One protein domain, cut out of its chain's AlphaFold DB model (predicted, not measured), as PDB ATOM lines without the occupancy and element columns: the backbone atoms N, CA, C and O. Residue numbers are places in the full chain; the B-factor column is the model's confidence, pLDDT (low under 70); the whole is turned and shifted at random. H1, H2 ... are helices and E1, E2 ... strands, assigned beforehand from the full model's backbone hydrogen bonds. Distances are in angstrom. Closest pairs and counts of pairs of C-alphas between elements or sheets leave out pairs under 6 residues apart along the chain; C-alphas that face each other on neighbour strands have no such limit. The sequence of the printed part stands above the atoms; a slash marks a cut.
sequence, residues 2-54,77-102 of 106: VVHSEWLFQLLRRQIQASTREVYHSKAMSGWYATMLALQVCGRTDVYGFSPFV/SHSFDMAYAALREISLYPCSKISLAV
ATOM      1  N   VAL A   2     -17.416 -12.281 -43.165       78.38
ATOM      2  CA  VAL A   2     -17.300 -11.320 -44.289       78.38
ATOM      3  C   VAL A   2     -18.594 -10.536 -44.542       78.38
ATOM      4  O   VAL A   2     -18.557  -9.315 -44.579       78.38
ATOM      5  N   VAL A   3     -19.747 -11.213 -44.608       84.31
ATOM      6  CA  VAL A   3     -21.051 -10.561 -44.856       84.31
ATOM      7  C   VAL A   3     -21.417  -9.549 -43.762       84.31
ATOM      8  O   VAL A   3     -21.835  -8.438 -44.065       84.31
ATOM      9  N   HIS A   4     -21.225  -9.898 -42.486       87.56
ATOM     10  CA  HIS A   4     -21.529  -8.993 -41.370       87.56
ATOM     11  C   HIS A   4     -20.547  -7.822 -41.282       87.56
ATOM     12  O   HIS A   4     -20.954  -6.707 -40.976       87.56
ATOM     13  N   SER A   5     -19.270  -8.069 -41.577       89.75
ATOM     14  CA  SER A   5     -18.240  -7.030 -41.617       89.75
ATOM     15  C   SER A   5     -18.490  -6.042 -42.758       89.75
ATOM     16  O   SER A   5     -18.376  -4.837 -42.547       89.75
ATOM     17  N   GLU A   6     -18.904  -6.528 -43.929       91.19
ATOM     18  CA  GLU A   6     -19.320  -5.678 -45.046       91.19
ATOM     19  C   GLU A   6     -20.574  -4.872 -44.697       91.19
ATOM     20  O   GLU A   6     -20.638  -3.671 -44.937       91.19
ATOM     21  N   TRP A   7     -21.567  -5.501 -44.068       92.25
ATOM     22  CA  TRP A   7     -22.788  -4.804 -43.672       92.25
ATOM     23  C   TRP A   7     -22.520  -3.691 -42.653       92.25
ATOM     24  O   TRP A   7     -23.014  -2.576 -42.814       92.25
ATOM     25  N   LEU A   8     -21.680  -3.963 -41.649       91.56
ATOM     26  CA  LEU A   8     -21.240  -2.956 -40.684       91.56
ATOM     27  C   LEU A   8     -20.509  -1.798 -41.376       91.56
ATOM     28  O   LEU A   8     -20.785  -0.641 -41.066       91.56
ATOM     29  N   PHE A   9     -19.636  -2.095 -42.345       91.69
ATOM     30  CA  PHE A   9     -18.964  -1.072 -43.146       91.69
ATOM     31  C   PHE A   9     -19.977  -0.169 -43.855       91.69
ATOM     32  O   PHE A   9     -19.910   1.052 -43.740       91.69
ATOM     33  N   GLN A  10     -20.978  -0.748 -44.525       93.25
ATOM     34  CA  GLN A  10     -22.011   0.033 -45.213       93.25
ATOM     35  C   GLN A  10     -22.853   0.885 -44.258       93.25
ATOM     36  O   GLN A  10     -23.217   2.010 -44.608       93.25
ATOM     37  N   LEU A  11     -23.175   0.370 -43.070       92.75
ATOM     38  CA  LEU A  11     -23.914   1.128 -42.062       92.75
ATOM     39  C   LEU A  11     -23.117   2.325 -41.550       92.75
ATOM     40  O   LEU A  11     -23.623   3.446 -41.576       92.75
ATOM     41  N   LEU A  12     -21.869   2.097 -41.134       91.19
ATOM     42  CA  LEU A  12     -20.988   3.161 -40.659       91.19
ATOM     43  C   LEU A  12     -20.739   4.188 -41.757       91.19
ATOM     44  O   LEU A  12     -20.783   5.383 -41.488       91.19
ATOM     45  N   ARG A  13     -20.583   3.743 -43.008       91.44
ATOM     46  CA  ARG A  13     -20.428   4.635 -44.158       91.44
ATOM     47  C   ARG A  13     -21.608   5.595 -44.252       91.44
ATOM     48  O   ARG A  13     -21.406   6.800 -44.274       91.44
ATOM     49  N   ARG A  14     -22.842   5.080 -44.251       91.25
ATOM     50  CA  ARG A  14     -24.053   5.919 -44.316       91.25
ATOM     51  C   ARG A  14     -24.129   6.906 -43.153       91.25
ATOM     52  O   ARG A  14     -24.465   8.064 -43.376       91.25
ATOM     53  N   GLN A  15     -23.799   6.454 -41.945       90.31
ATOM     54  CA  GLN A  15     -23.837   7.288 -40.747       90.31
ATOM     55  C   GLN A  15     -22.796   8.417 -40.794       90.31
ATOM     56  O   GLN A  15     -23.136   9.567 -40.538       90.31
ATOM     57  N   ILE A  16     -21.547   8.101 -41.147       87.44
ATOM     58  CA  ILE A  16     -20.446   9.073 -41.198       87.44
ATOM     59  C   ILE A  16     -20.637  10.040 -42.372       87.44
ATOM     60  O   ILE A  16     -20.456  11.241 -42.208       87.44
ATOM     61  N   GLN A  17     -21.074   9.569 -43.545       89.56
ATOM     62  CA  GLN A  17     -21.384  10.463 -44.671       89.56
ATOM     63  C   GLN A  17     -22.488  11.468 -44.314       89.56
ATOM     64  O   GLN A  17     -22.410  12.637 -44.690       89.56
ATOM     65  N   ALA A  18     -23.500  11.032 -43.555       87.62
ATOM     66  CA  ALA A  18     -24.564  11.916 -43.088       87.62
ATOM     67  C   ALA A  18     -24.058  12.998 -42.116       87.62
ATOM     68  O   ALA A  18     -24.652  14.074 -42.062       87.62
ATOM     69  N   SER A  19     -22.972  12.745 -41.373       85.75
ATOM     70  CA  SER A  19     -22.407  13.702 -40.414       85.75
ATOM     71  C   SER A  19     -21.284  14.585 -40.975       85.75
ATOM     72  O   SER A  19     -21.084  15.682 -40.460       85.75
ATOM     73  N   THR A  20     -20.571  14.154 -42.020       79.94
ATOM     74  CA  THR A  20     -19.331  14.810 -42.500       79.94
ATOM     75  C   THR A  20     -19.459  15.523 -43.849       79.94
ATOM     76  O   THR A  20     -18.560  16.268 -44.220       79.94
ATOM     77  N   ARG A  21     -20.568  15.345 -44.589       78.12
ATOM     78  CA  ARG A  21     -20.730  15.770 -46.003       78.12
ATOM     79  C   ARG A  21     -19.705  15.162 -46.977       78.12
ATOM     80  O   ARG A  21     -19.720  15.516 -48.154       78.12
ATOM     81  N   GLU A  22     -18.861  14.238 -46.526       80.88
ATOM     82  CA  GLU A  22     -17.895  13.535 -47.369       80.88
ATOM     83  C   GLU A  22     -18.573  12.413 -48.176       80.88
ATOM     84  O   GLU A  22     -19.617  11.860 -47.800       80.88
ATOM     85  N   VAL A  23     -17.984  12.080 -49.328       80.69
ATOM     86  CA  VAL A  23     -18.458  10.999 -50.198       80.69
ATOM     87  C   VAL A  23     -17.419   9.894 -50.228       80.69
ATOM     88  O   VAL A  23     -16.329  10.073 -50.754       80.69
ATOM     89  N   TYR A  24     -17.799   8.732 -49.703       84.12
ATOM     90  CA  TYR A  24     -16.924   7.572 -49.585       84.12
ATOM     91  C   TYR A  24     -17.285   6.484 -50.593       84.12
ATOM     92  O   TYR A  24     -18.470   6.215 -50.853       84.12
ATOM     93  N   HIS A  25     -16.267   5.781 -51.092       85.06
ATOM     94  CA  HIS A  25     -16.474   4.568 -51.876       85.06
ATOM     95  C   HIS A  25     -17.146   3.486 -51.017       85.06
ATOM     96  O   HIS A  25     -16.975   3.400 -49.801       85.06
ATOM     97  N   SER A  26     -17.946   2.629 -51.648       84.50
ATOM     98  CA  SER A  26     -18.691   1.598 -50.922       84.50
ATOM     99  C   SER A  26     -17.845   0.385 -50.552       84.50
ATOM    100  O   SER A  26     -18.222  -0.332 -49.638       84.50
ATOM    101  N   LYS A  27     -16.728   0.118 -51.227       86.88
ATOM    102  CA  LYS A  27     -15.989  -1.137 -51.053       86.88
ATOM    103  C   LYS A  27     -14.973  -1.041 -49.912       86.88
ATOM    104  O   LYS A  27     -14.017  -0.264 -49.988       86.88
ATOM    105  N   ALA A  28     -15.131  -1.890 -48.900       86.00
ATOM    106  CA  ALA A  28     -14.153  -2.035 -47.826       86.00
ATOM    107  C   ALA A  28     -12.809  -2.581 -48.348       86.00
ATOM    108  O   ALA A  28     -12.758  -3.380 -49.287       86.00
ATOM    109  N   MET A  29     -11.700  -2.145 -47.748       87.56
ATOM    110  CA  MET A  29     -10.364  -2.700 -48.010       87.56
ATOM    111  C   MET A  29     -10.113  -3.979 -47.197       87.56
ATOM    112  O   MET A  29     -10.748  -4.200 -46.167       87.56
ATOM    113  N   SER A  30      -9.144  -4.803 -47.609       90.19
ATOM    114  CA  SER A  30      -8.770  -6.042 -46.900       90.19
ATOM    115  C   SER A  30      -8.465  -5.814 -45.413       90.19
ATOM    116  O   SER A  30      -8.894  -6.603 -44.570       90.19
ATOM    117  N   GLY A  31      -7.805  -4.701 -45.084       90.75
ATOM    118  CA  GLY A  31      -7.487  -4.334 -43.704       90.75
ATOM    119  C   GLY A  31      -8.716  -4.164 -42.806       90.75
ATOM    120  O   GLY A  31      -8.647  -4.510 -41.635       90.75
ATOM    121  N   TRP A  32      -9.864  -3.723 -43.338       92.12
ATOM    122  CA  TRP A  32     -11.105  -3.633 -42.558       92.12
ATOM    123  C   TRP A  32     -11.547  -5.015 -42.070       92.12
ATOM    124  O   TRP A  32     -11.792  -5.215 -40.880       92.12
ATOM    125  N   TYR A  33     -11.598  -5.991 -42.979       93.44
ATOM    126  CA  TYR A  33     -12.004  -7.353 -42.638       93.44
ATOM    127  C   TYR A  33     -11.018  -8.020 -41.678       93.44
ATOM    128  O   TYR A  33     -11.447  -8.713 -40.756       93.44
ATOM    129  N   ALA A  34      -9.713  -7.795 -41.870       94.69
ATOM    130  CA  ALA A  34      -8.679  -8.301 -40.970       94.69
ATOM    131  C   ALA A  34      -8.851  -7.744 -39.548       94.69
ATOM    132  O   ALA A  34      -8.845  -8.507 -38.583       94.69
ATOM    133  N   THR A  35      -9.103  -6.440 -39.417       93.81
ATOM    134  CA  THR A  35      -9.368  -5.808 -38.120       93.81
ATOM    135  C   THR A  35     -10.650  -6.342 -37.481       93.81
ATOM    136  O   THR A  35     -10.652  -6.676 -36.300       93.81
ATOM    137  N   MET A  36     -11.739  -6.494 -38.244       94.31
ATOM    138  CA  MET A  36     -12.992  -7.050 -37.714       94.31
ATOM    139  C   MET A  36     -12.847  -8.501 -37.244       94.31
ATOM    140  O   MET A  36     -13.470  -8.877 -36.252       94.31
ATOM    141  N   LEU A  37     -12.034  -9.311 -37.931       94.88
ATOM    142  CA  LEU A  37     -11.682 -10.655 -37.470       94.88
ATOM    143  C   LEU A  37     -10.917 -10.583 -36.146       94.88
ATOM    144  O   LEU A  37     -11.308 -11.246 -35.188       94.88
ATOM    145  N   ALA A  38      -9.865  -9.762 -36.081       94.94
ATOM    146  CA  ALA A  38      -9.041  -9.612 -34.884       94.94
ATOM    147  C   ALA A  38      -9.875  -9.187 -33.663       94.94
ATOM    148  O   ALA A  38      -9.728  -9.774 -32.597       94.94
ATOM    149  N   LEU A  39     -10.841  -8.277 -33.829       93.19
ATOM    150  CA  LEU A  39     -11.735  -7.861 -32.740       93.19
ATOM    151  C   LEU A  39     -12.626  -8.979 -32.191       93.19
ATOM    152  O   LEU A  39     -13.059  -8.902 -31.044       93.19
ATOM    153  N   GLN A  40     -12.922 -10.005 -32.989       92.56
ATOM    154  CA  GLN A  40     -13.745 -11.136 -32.555       92.56
ATOM    155  C   GLN A  40     -12.933 -12.190 -31.804       92.56
ATOM    156  O   GLN A  40     -13.481 -12.879 -30.946       92.56
ATOM    157  N   VAL A  41     -11.648 -12.338 -32.138       95.69
ATOM    158  CA  VAL A  41     -10.818 -13.454 -31.654       95.69
ATOM    159  C   VAL A  41      -9.745 -13.030 -30.650       95.69
ATOM    160  O   VAL A  41      -9.279 -13.863 -29.876       95.69
ATOM    161  N   CYS A  42      -9.370 -11.752 -30.622       95.12
ATOM    162  CA  CYS A  42      -8.344 -11.218 -29.733       95.12
ATOM    163  C   CYS A  42      -8.959 -10.490 -28.532       95.12
ATOM    164  O   CYS A  42      -9.973  -9.802 -28.633       95.12
ATOM    165  N   GLY A  43      -8.284 -10.566 -27.381       94.44
ATOM    166  CA  GLY A  43      -8.645  -9.773 -26.200       94.44
ATOM    167  C   GLY A  43      -8.386  -8.269 -26.366       94.44
ATOM    168  O   GLY A  43      -8.982  -7.471 -25.647       94.44
ATOM    169  N   ARG A  44      -7.511  -7.890 -27.302       94.88
ATOM    170  CA  ARG A  44      -7.184  -6.520 -27.710       94.88
ATOM    171  C   ARG A  44      -6.624  -6.547 -29.133       94.88
ATOM    172  O   ARG A  44      -5.942  -7.504 -29.488       94.88
ATOM    173  N   THR A  45      -6.916  -5.523 -29.930       94.88
ATOM    174  CA  THR A  45      -6.432  -5.381 -31.311       94.88
ATOM    175  C   THR A  45      -5.725  -4.041 -31.470       94.88
ATOM    176  O   THR A  45      -6.360  -3.000 -31.353       94.88
ATOM    177  N   ASP A  46      -4.430  -4.050 -31.762       94.06
ATOM    178  CA  ASP A  46      -3.670  -2.835 -32.062       94.06
ATOM    179  C   ASP A  46      -3.393  -2.794 -33.579       94.06
ATOM    180  O   ASP A  46      -2.827  -3.733 -34.142       94.06
ATOM    181  N   VAL A  47      -3.863  -1.745 -34.257       91.50
ATOM    182  CA  VAL A  47      -3.832  -1.615 -35.723       91.50
ATOM    183  C   VAL A  47      -2.772  -0.598 -36.136       91.50
ATOM    184  O   VAL A  47      -2.809   0.550 -35.698       91.50
ATOM    185  N   TYR A  48      -1.869  -1.009 -37.029       88.25
ATOM    186  CA  TYR A  48      -0.765  -0.200 -37.556       88.25
ATOM    187  C   TYR A  48      -0.846  -0.093 -39.082       88.25
ATOM    188  O   TYR A  48      -1.415  -0.964 -39.741       88.25
ATOM    189  N   GLY A  49      -0.264   0.967 -39.650       82.25
ATOM    190  CA  GLY A  49      -0.224   1.176 -41.105       82.25
ATOM    191  C   GLY A  49      -1.571   1.561 -41.731       82.25
ATOM    192  O   GLY A  49      -1.689   1.602 -42.951       82.25
ATOM    193  N   PHE A  50      -2.586   1.853 -40.914       80.69
ATOM    194  CA  PHE A  50      -3.851   2.439 -41.355       80.69
ATOM    195  C   PHE A  50      -3.719   3.965 -41.358       80.69
ATOM    196  O   PHE A  50      -4.000   4.625 -40.359       80.69
ATOM    197  N   SER A  51      -3.265   4.514 -42.481       73.44
ATOM    198  CA  SER A  51      -3.254   5.955 -42.735       73.44
ATOM    199  C   SER A  51      -4.036   6.237 -44.019       73.44
ATOM    200  O   SER A  51      -3.836   5.518 -45.006       73.44
ATOM    201  N   PRO A  52      -4.956   7.219 -44.036       64.44
ATOM    202  CA  PRO A  52      -5.607   7.620 -45.270       64.44
ATOM    203  C   PRO A  52      -4.551   8.239 -46.189       64.44
ATOM    204  O   PRO A  52      -3.876   9.196 -45.818       64.44
ATOM    205  N   PHE A  53      -4.387   7.687 -47.390       62.66
ATOM    206  CA  PHE A  53      -3.538   8.311 -48.398       62.66
ATOM    207  C   PHE A  53      -4.229   9.596 -48.870       62.66
ATOM    208  O   PHE A  53      -5.198   9.531 -49.627       62.66
ATOM    209  N   VAL A  54      -3.766  10.750 -48.389       55.69
ATOM    210  CA  VAL A  54      -4.268  12.057 -48.820       55.69
ATOM    211  C   VAL A  54      -3.343  12.573 -49.915       55.69
ATOM    212  O   VAL A  54      -2.196  12.931 -49.660       55.69
ATOM    213  N   SER A  77     -10.999   2.348 -56.106       75.19
ATOM    214  CA  SER A  77     -11.874   1.205 -55.806       75.19
ATOM    215  C   SER A  77     -12.241   1.064 -54.337       75.19
ATOM    216  O   SER A  77     -13.248   0.424 -54.053       75.19
ATOM    217  N   HIS A  78     -11.437   1.588 -53.415       77.88
ATOM    218  CA  HIS A  78     -11.566   1.342 -51.980       77.88
ATOM    219  C   HIS A  78     -11.581   2.661 -51.219       77.88
ATOM    220  O   HIS A  78     -10.821   3.567 -51.539       77.88
ATOM    221  N   SER A  79     -12.409   2.743 -50.180       78.31
ATOM    222  CA  SER A  79     -12.479   3.941 -49.341       78.31
ATOM    223  C   SER A  79     -11.538   3.803 -48.144       78.31
ATOM    224  O   SER A  79     -11.932   3.339 -47.071       78.31
ATOM    225  N   PHE A  80     -10.260   4.121 -48.362       80.69
ATOM    226  CA  PHE A  80      -9.224   4.088 -47.321       80.69
ATOM    227  C   PHE A  80      -9.504   5.112 -46.212       80.69
ATOM    228  O   PHE A  80      -9.394   4.801 -45.028       80.69
ATOM    229  N   ASP A  81      -9.938   6.300 -46.619       80.81
ATOM    230  CA  ASP A  81     -10.452   7.389 -45.789       80.81
ATOM    231  C   ASP A  81     -11.604   6.953 -44.875       80.81
ATOM    232  O   ASP A  81     -11.530   7.121 -43.659       80.81
ATOM    233  N   MET A  82     -12.628   6.303 -45.429       86.44
ATOM    234  CA  MET A  82     -13.767   5.816 -44.660       86.44
ATOM    235  C   MET A  82     -13.342   4.718 -43.693       86.44
ATOM    236  O   MET A  82     -13.747   4.741 -42.534       86.44
ATOM    237  N   ALA A  83     -12.541   3.750 -44.149       87.06
ATOM    238  CA  ALA A  83     -12.104   2.651 -43.295       87.06
ATOM    239  C   ALA A  83     -11.311   3.182 -42.093       87.06
ATOM    240  O   ALA A  83     -11.534   2.746 -40.963       87.06
ATOM    241  N   TYR A  84     -10.445   4.170 -42.326       86.44
ATOM    242  CA  TYR A  84      -9.761   4.893 -41.266       86.44
ATOM    243  C   TYR A  84     -10.742   5.640 -40.352       86.44
ATOM    244  O   TYR A  84     -10.692   5.448 -39.139       86.44
ATOM    245  N   ALA A  85     -11.669   6.429 -40.904       85.12
ATOM    246  CA  ALA A  85     -12.656   7.180 -40.127       85.12
ATOM    247  C   ALA A  85     -13.511   6.260 -39.240       85.12
ATOM    248  O   ALA A  85     -13.695   6.529 -38.055       85.12
ATOM    249  N   ALA A  86     -13.969   5.131 -39.778       88.75
ATOM    250  CA  ALA A  86     -14.743   4.135 -39.052       88.75
ATOM    251  C   ALA A  86     -13.938   3.492 -37.914       88.75
ATOM    252  O   ALA A  86     -14.438   3.394 -36.795       88.75
ATOM    253  N   LEU A  87     -12.697   3.065 -38.170       90.00
ATOM    254  CA  LEU A  87     -11.844   2.472 -37.136       90.00
ATOM    255  C   LEU A  87     -11.448   3.489 -36.064       90.00
ATOM    256  O   LEU A  87     -11.446   3.148 -34.880       90.00
ATOM    257  N   ARG A  88     -11.172   4.737 -36.459       87.75
ATOM    258  CA  ARG A  88     -10.937   5.846 -35.535       87.75
ATOM    259  C   ARG A  88     -12.139   6.030 -34.619       87.75
ATOM    260  O   ARG A  88     -11.959   6.075 -33.408       87.75
ATOM    261  N   GLU A  89     -13.349   6.040 -35.167       87.62
ATOM    262  CA  GLU A  89     -14.551   6.236 -34.360       87.62
ATOM    263  C   GLU A  89     -14.834   5.062 -33.425       87.62
ATOM    264  O   GLU A  89     -15.119   5.265 -32.248       87.62
ATOM    265  N   ILE A  90     -14.646   3.824 -33.891       89.19
ATOM    266  CA  ILE A  90     -14.732   2.631 -33.035       89.19
ATOM    267  C   ILE A  90     -13.700   2.705 -31.895       89.19
ATOM    268  O   ILE A  90     -14.002   2.318 -30.762       89.19
ATOM    269  N   SER A  91     -12.501   3.236 -32.155       90.69
ATOM    270  CA  SER A  91     -11.441   3.350 -31.144       90.69
ATOM    271  C   SER A  91     -11.736   4.339 -30.015       90.69
ATOM    272  O   SER A  91     -11.150   4.219 -28.942       90.69
ATOM    273  N   LEU A  92     -12.691   5.257 -30.202       89.50
ATOM    274  CA  LEU A  92     -13.117   6.182 -29.147       89.50
ATOM    275  C   LEU A  92     -13.945   5.502 -28.047       89.50
ATOM    276  O   LEU A  92     -14.085   6.053 -26.956       89.50
ATOM    277  N   TYR A  93     -14.489   4.312 -28.304       89.38
ATOM    278  CA  TYR A  93     -15.275   3.573 -27.321       89.38
ATOM    279  C   TYR A  93     -14.359   2.706 -26.449       89.38
ATOM    280  O   TYR A  93     -13.767   1.761 -26.963       89.38
ATOM    281  N   PRO A  94     -14.294   2.903 -25.119       86.25
ATOM    282  CA  PRO A  94     -13.393   2.130 -24.255       86.25
ATOM    283  C   PRO A  94     -13.627   0.612 -24.298       86.25
ATOM    284  O   PRO A  94     -12.721  -0.180 -24.047       86.25
ATOM    285  N   CYS A  95     -14.852   0.191 -24.623       90.19
ATOM    286  CA  CYS A  95     -15.231  -1.215 -24.723       90.19
ATOM    287  C   CYS A  95     -14.818  -1.885 -26.041       90.19
ATOM    288  O   CYS A  95     -14.926  -3.107 -26.143       90.19
ATOM    289  N   SER A  96     -14.360  -1.124 -27.040       89.94
ATOM    290  CA  SER A  96     -14.060  -1.655 -28.372       89.94
ATOM    291  C   SER A  96     -12.774  -2.476 -28.415       89.94
ATOM    292  O   SER A  96     -12.607  -3.283 -29.325       89.94
ATOM    293  N   LYS A  97     -11.884  -2.308 -27.425       90.50
ATOM    294  CA  LYS A  97     -10.608  -3.040 -27.301       90.50
ATOM    295  C   LYS A  97      -9.717  -2.917 -28.545       90.50
ATOM    296  O   LYS A  97      -8.845  -3.762 -28.758       90.50
ATOM    297  N   ILE A  98      -9.926  -1.877 -29.349       93.44
ATOM    298  CA  ILE A  98      -9.074  -1.515 -30.476       93.44
ATOM    299  C   ILE A  98      -8.199  -0.323 -30.099       93.44
ATOM    300  O   ILE A  98      -8.648   0.596 -29.414       93.44
ATOM    301  N   SER A  99      -6.962  -0.312 -30.574       90.81
ATOM    302  CA  SER A  99      -6.172   0.908 -30.677       90.81
ATOM    303  C   SER A  99      -5.740   1.107 -32.125       90.81
ATOM    304  O   SER A  99      -5.473   0.144 -32.847       90.81
ATOM    305  N   LEU A 100      -5.721   2.362 -32.562       87.00
ATOM    306  CA  LEU A 100      -5.296   2.742 -33.899       87.00
ATOM    307  C   LEU A 100      -4.025   3.578 -33.776       87.00
ATOM    308  O   LEU A 100      -4.059   4.695 -33.261       87.00
ATOM    309  N   ALA A 101      -2.906   3.028 -34.230       79.62
ATOM    310  CA  ALA A 101      -1.644   3.741 -34.301       79.62
ATOM    311  C   ALA A 101      -1.545   4.426 -35.665       79.62
ATOM    312  O   ALA A 101      -1.257   3.794 -36.685       79.62
ATOM    313  N   VAL A 102      -1.802   5.730 -35.675       66.62
ATOM    314  CA  VAL A 102      -1.590   6.574 -36.851       66.62
ATOM    315  C   VAL A 102      -0.120   6.963 -36.859       66.62
ATOM    316  O   VAL A 102       0.368   7.524 -35.878       66.62
TER     317      VAL A 102
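What this domain is: This is residues 2 to 54 and 77 to 102 of the 106 residues of the protein "Hypothetical protein" of Tetraselmis chuii (UniProt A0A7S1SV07). Two helices, H2 and H3, stand roughly side by side and run the same way with a gap between them; the long helix H1 lies crosswise over one side of both, and the small pair of strands E1 and E2 lies over the other side, near the ends of H2 and H3. H1 meets H2 with its first residues and H3 with residues farther along. The printed part has 79 residues, with three named helices and two named strands in the order H1, H2, E1, H3, E2, and its class is mostly helix. The two strands are parallel neighbours in one sheet of order E1, E2. The whole is compact, with a radius of gyration of the C-alphas of 11.9 A, and spans 34 by 27 by 21 A along its three main axes.

Where its parts are: The printed part begins with H1, residues 2 to 20, which is 26.3 A long from first to last C-alpha; C-alpha 2 is at (-17.300, -11.320, -44.289) and C-alpha 20 is at (-19.331, 14.810, -42.500). H2, residues 30 to 41, follows and is 17.1 A long from C-alpha 30 to C-alpha 41. Strand E1, residues 45 to 48, measures 9.9 A from first to last C-alpha. After the cut comes H3, residues 80 to 91, which is 16.3 A long and begins with C-alpha 80 at (-9.224, 4.088, -47.321). Strand E2, residues 98 to 101, again measures 9.9 A and ends with C-alpha 101 at (-1.644, 3.741, -34.301).

How they stand to each other: H1 touches H2 with residues 2 to 6 alone, and H2 touches H1 with residues 32 to 36 alone; the closest C-alphas of the two are those of Ser 5 and Tyr 33, 6.3 A apart. Their lines stand at a steep tilt of 68 degrees, only just short of about perpendicular, and they run opposite ways. H1 touches H3 with residues 9 to 16 alone, and H3 touches H1 with residues 82 to 86 alone; the closest C-alphas are those of Leu 12 and Ala 86, 6.5 A apart. The lines of H1 and H3 are about perpendicular, at 88 degrees. H2 and H3 are close but not clearly touching, with 1 pair of C-alphas within 8 A, those of Trp 32 and Ala 83 at 6.4 A. They run the same way at a shallow tilt of 20 degrees. H1 is apart from E1 and from E2. The closest C-alphas of H2 and E1 are those of Leu 39 and Thr 45, 6.0 A apart, and those of H3 and E2 are Ser 91 and Ile 98, 5.5 A apart. E1 and E2 are parallel, with 18 degrees between their directions; the C-alphas of Asp 46 and Ser 99 face each other at 4.7 A. Across this pair N 47 and O 99 are within hydrogen-bond range at 2.9 A, and so are N 101 and O 47 at 2.9 A. In H1, H2 and H3 every O i to N i+4 pair is within hydrogen-bond range.

The domain as a whole: The two C-alphas farthest apart are those of Arg 21 and Gly 43, 34.5 A, while the first and last printed C-alphas, of Val 2 and Val 102, are 24.9 A apart. Residues 55 to 76 are not printed, and C-alphas 54 and 77 are 15.0 A apart across this cut, which falls in the link from E1 to H3. Of the links that are printed whole, H2 to E1 is tight, with 3 residues between, and H1 to H2 and H3 to E2 are short, with 9 and 6. The mean pLDDT of the printed part is 86.8, and residues 52 to 54 and residue 102 are under 70.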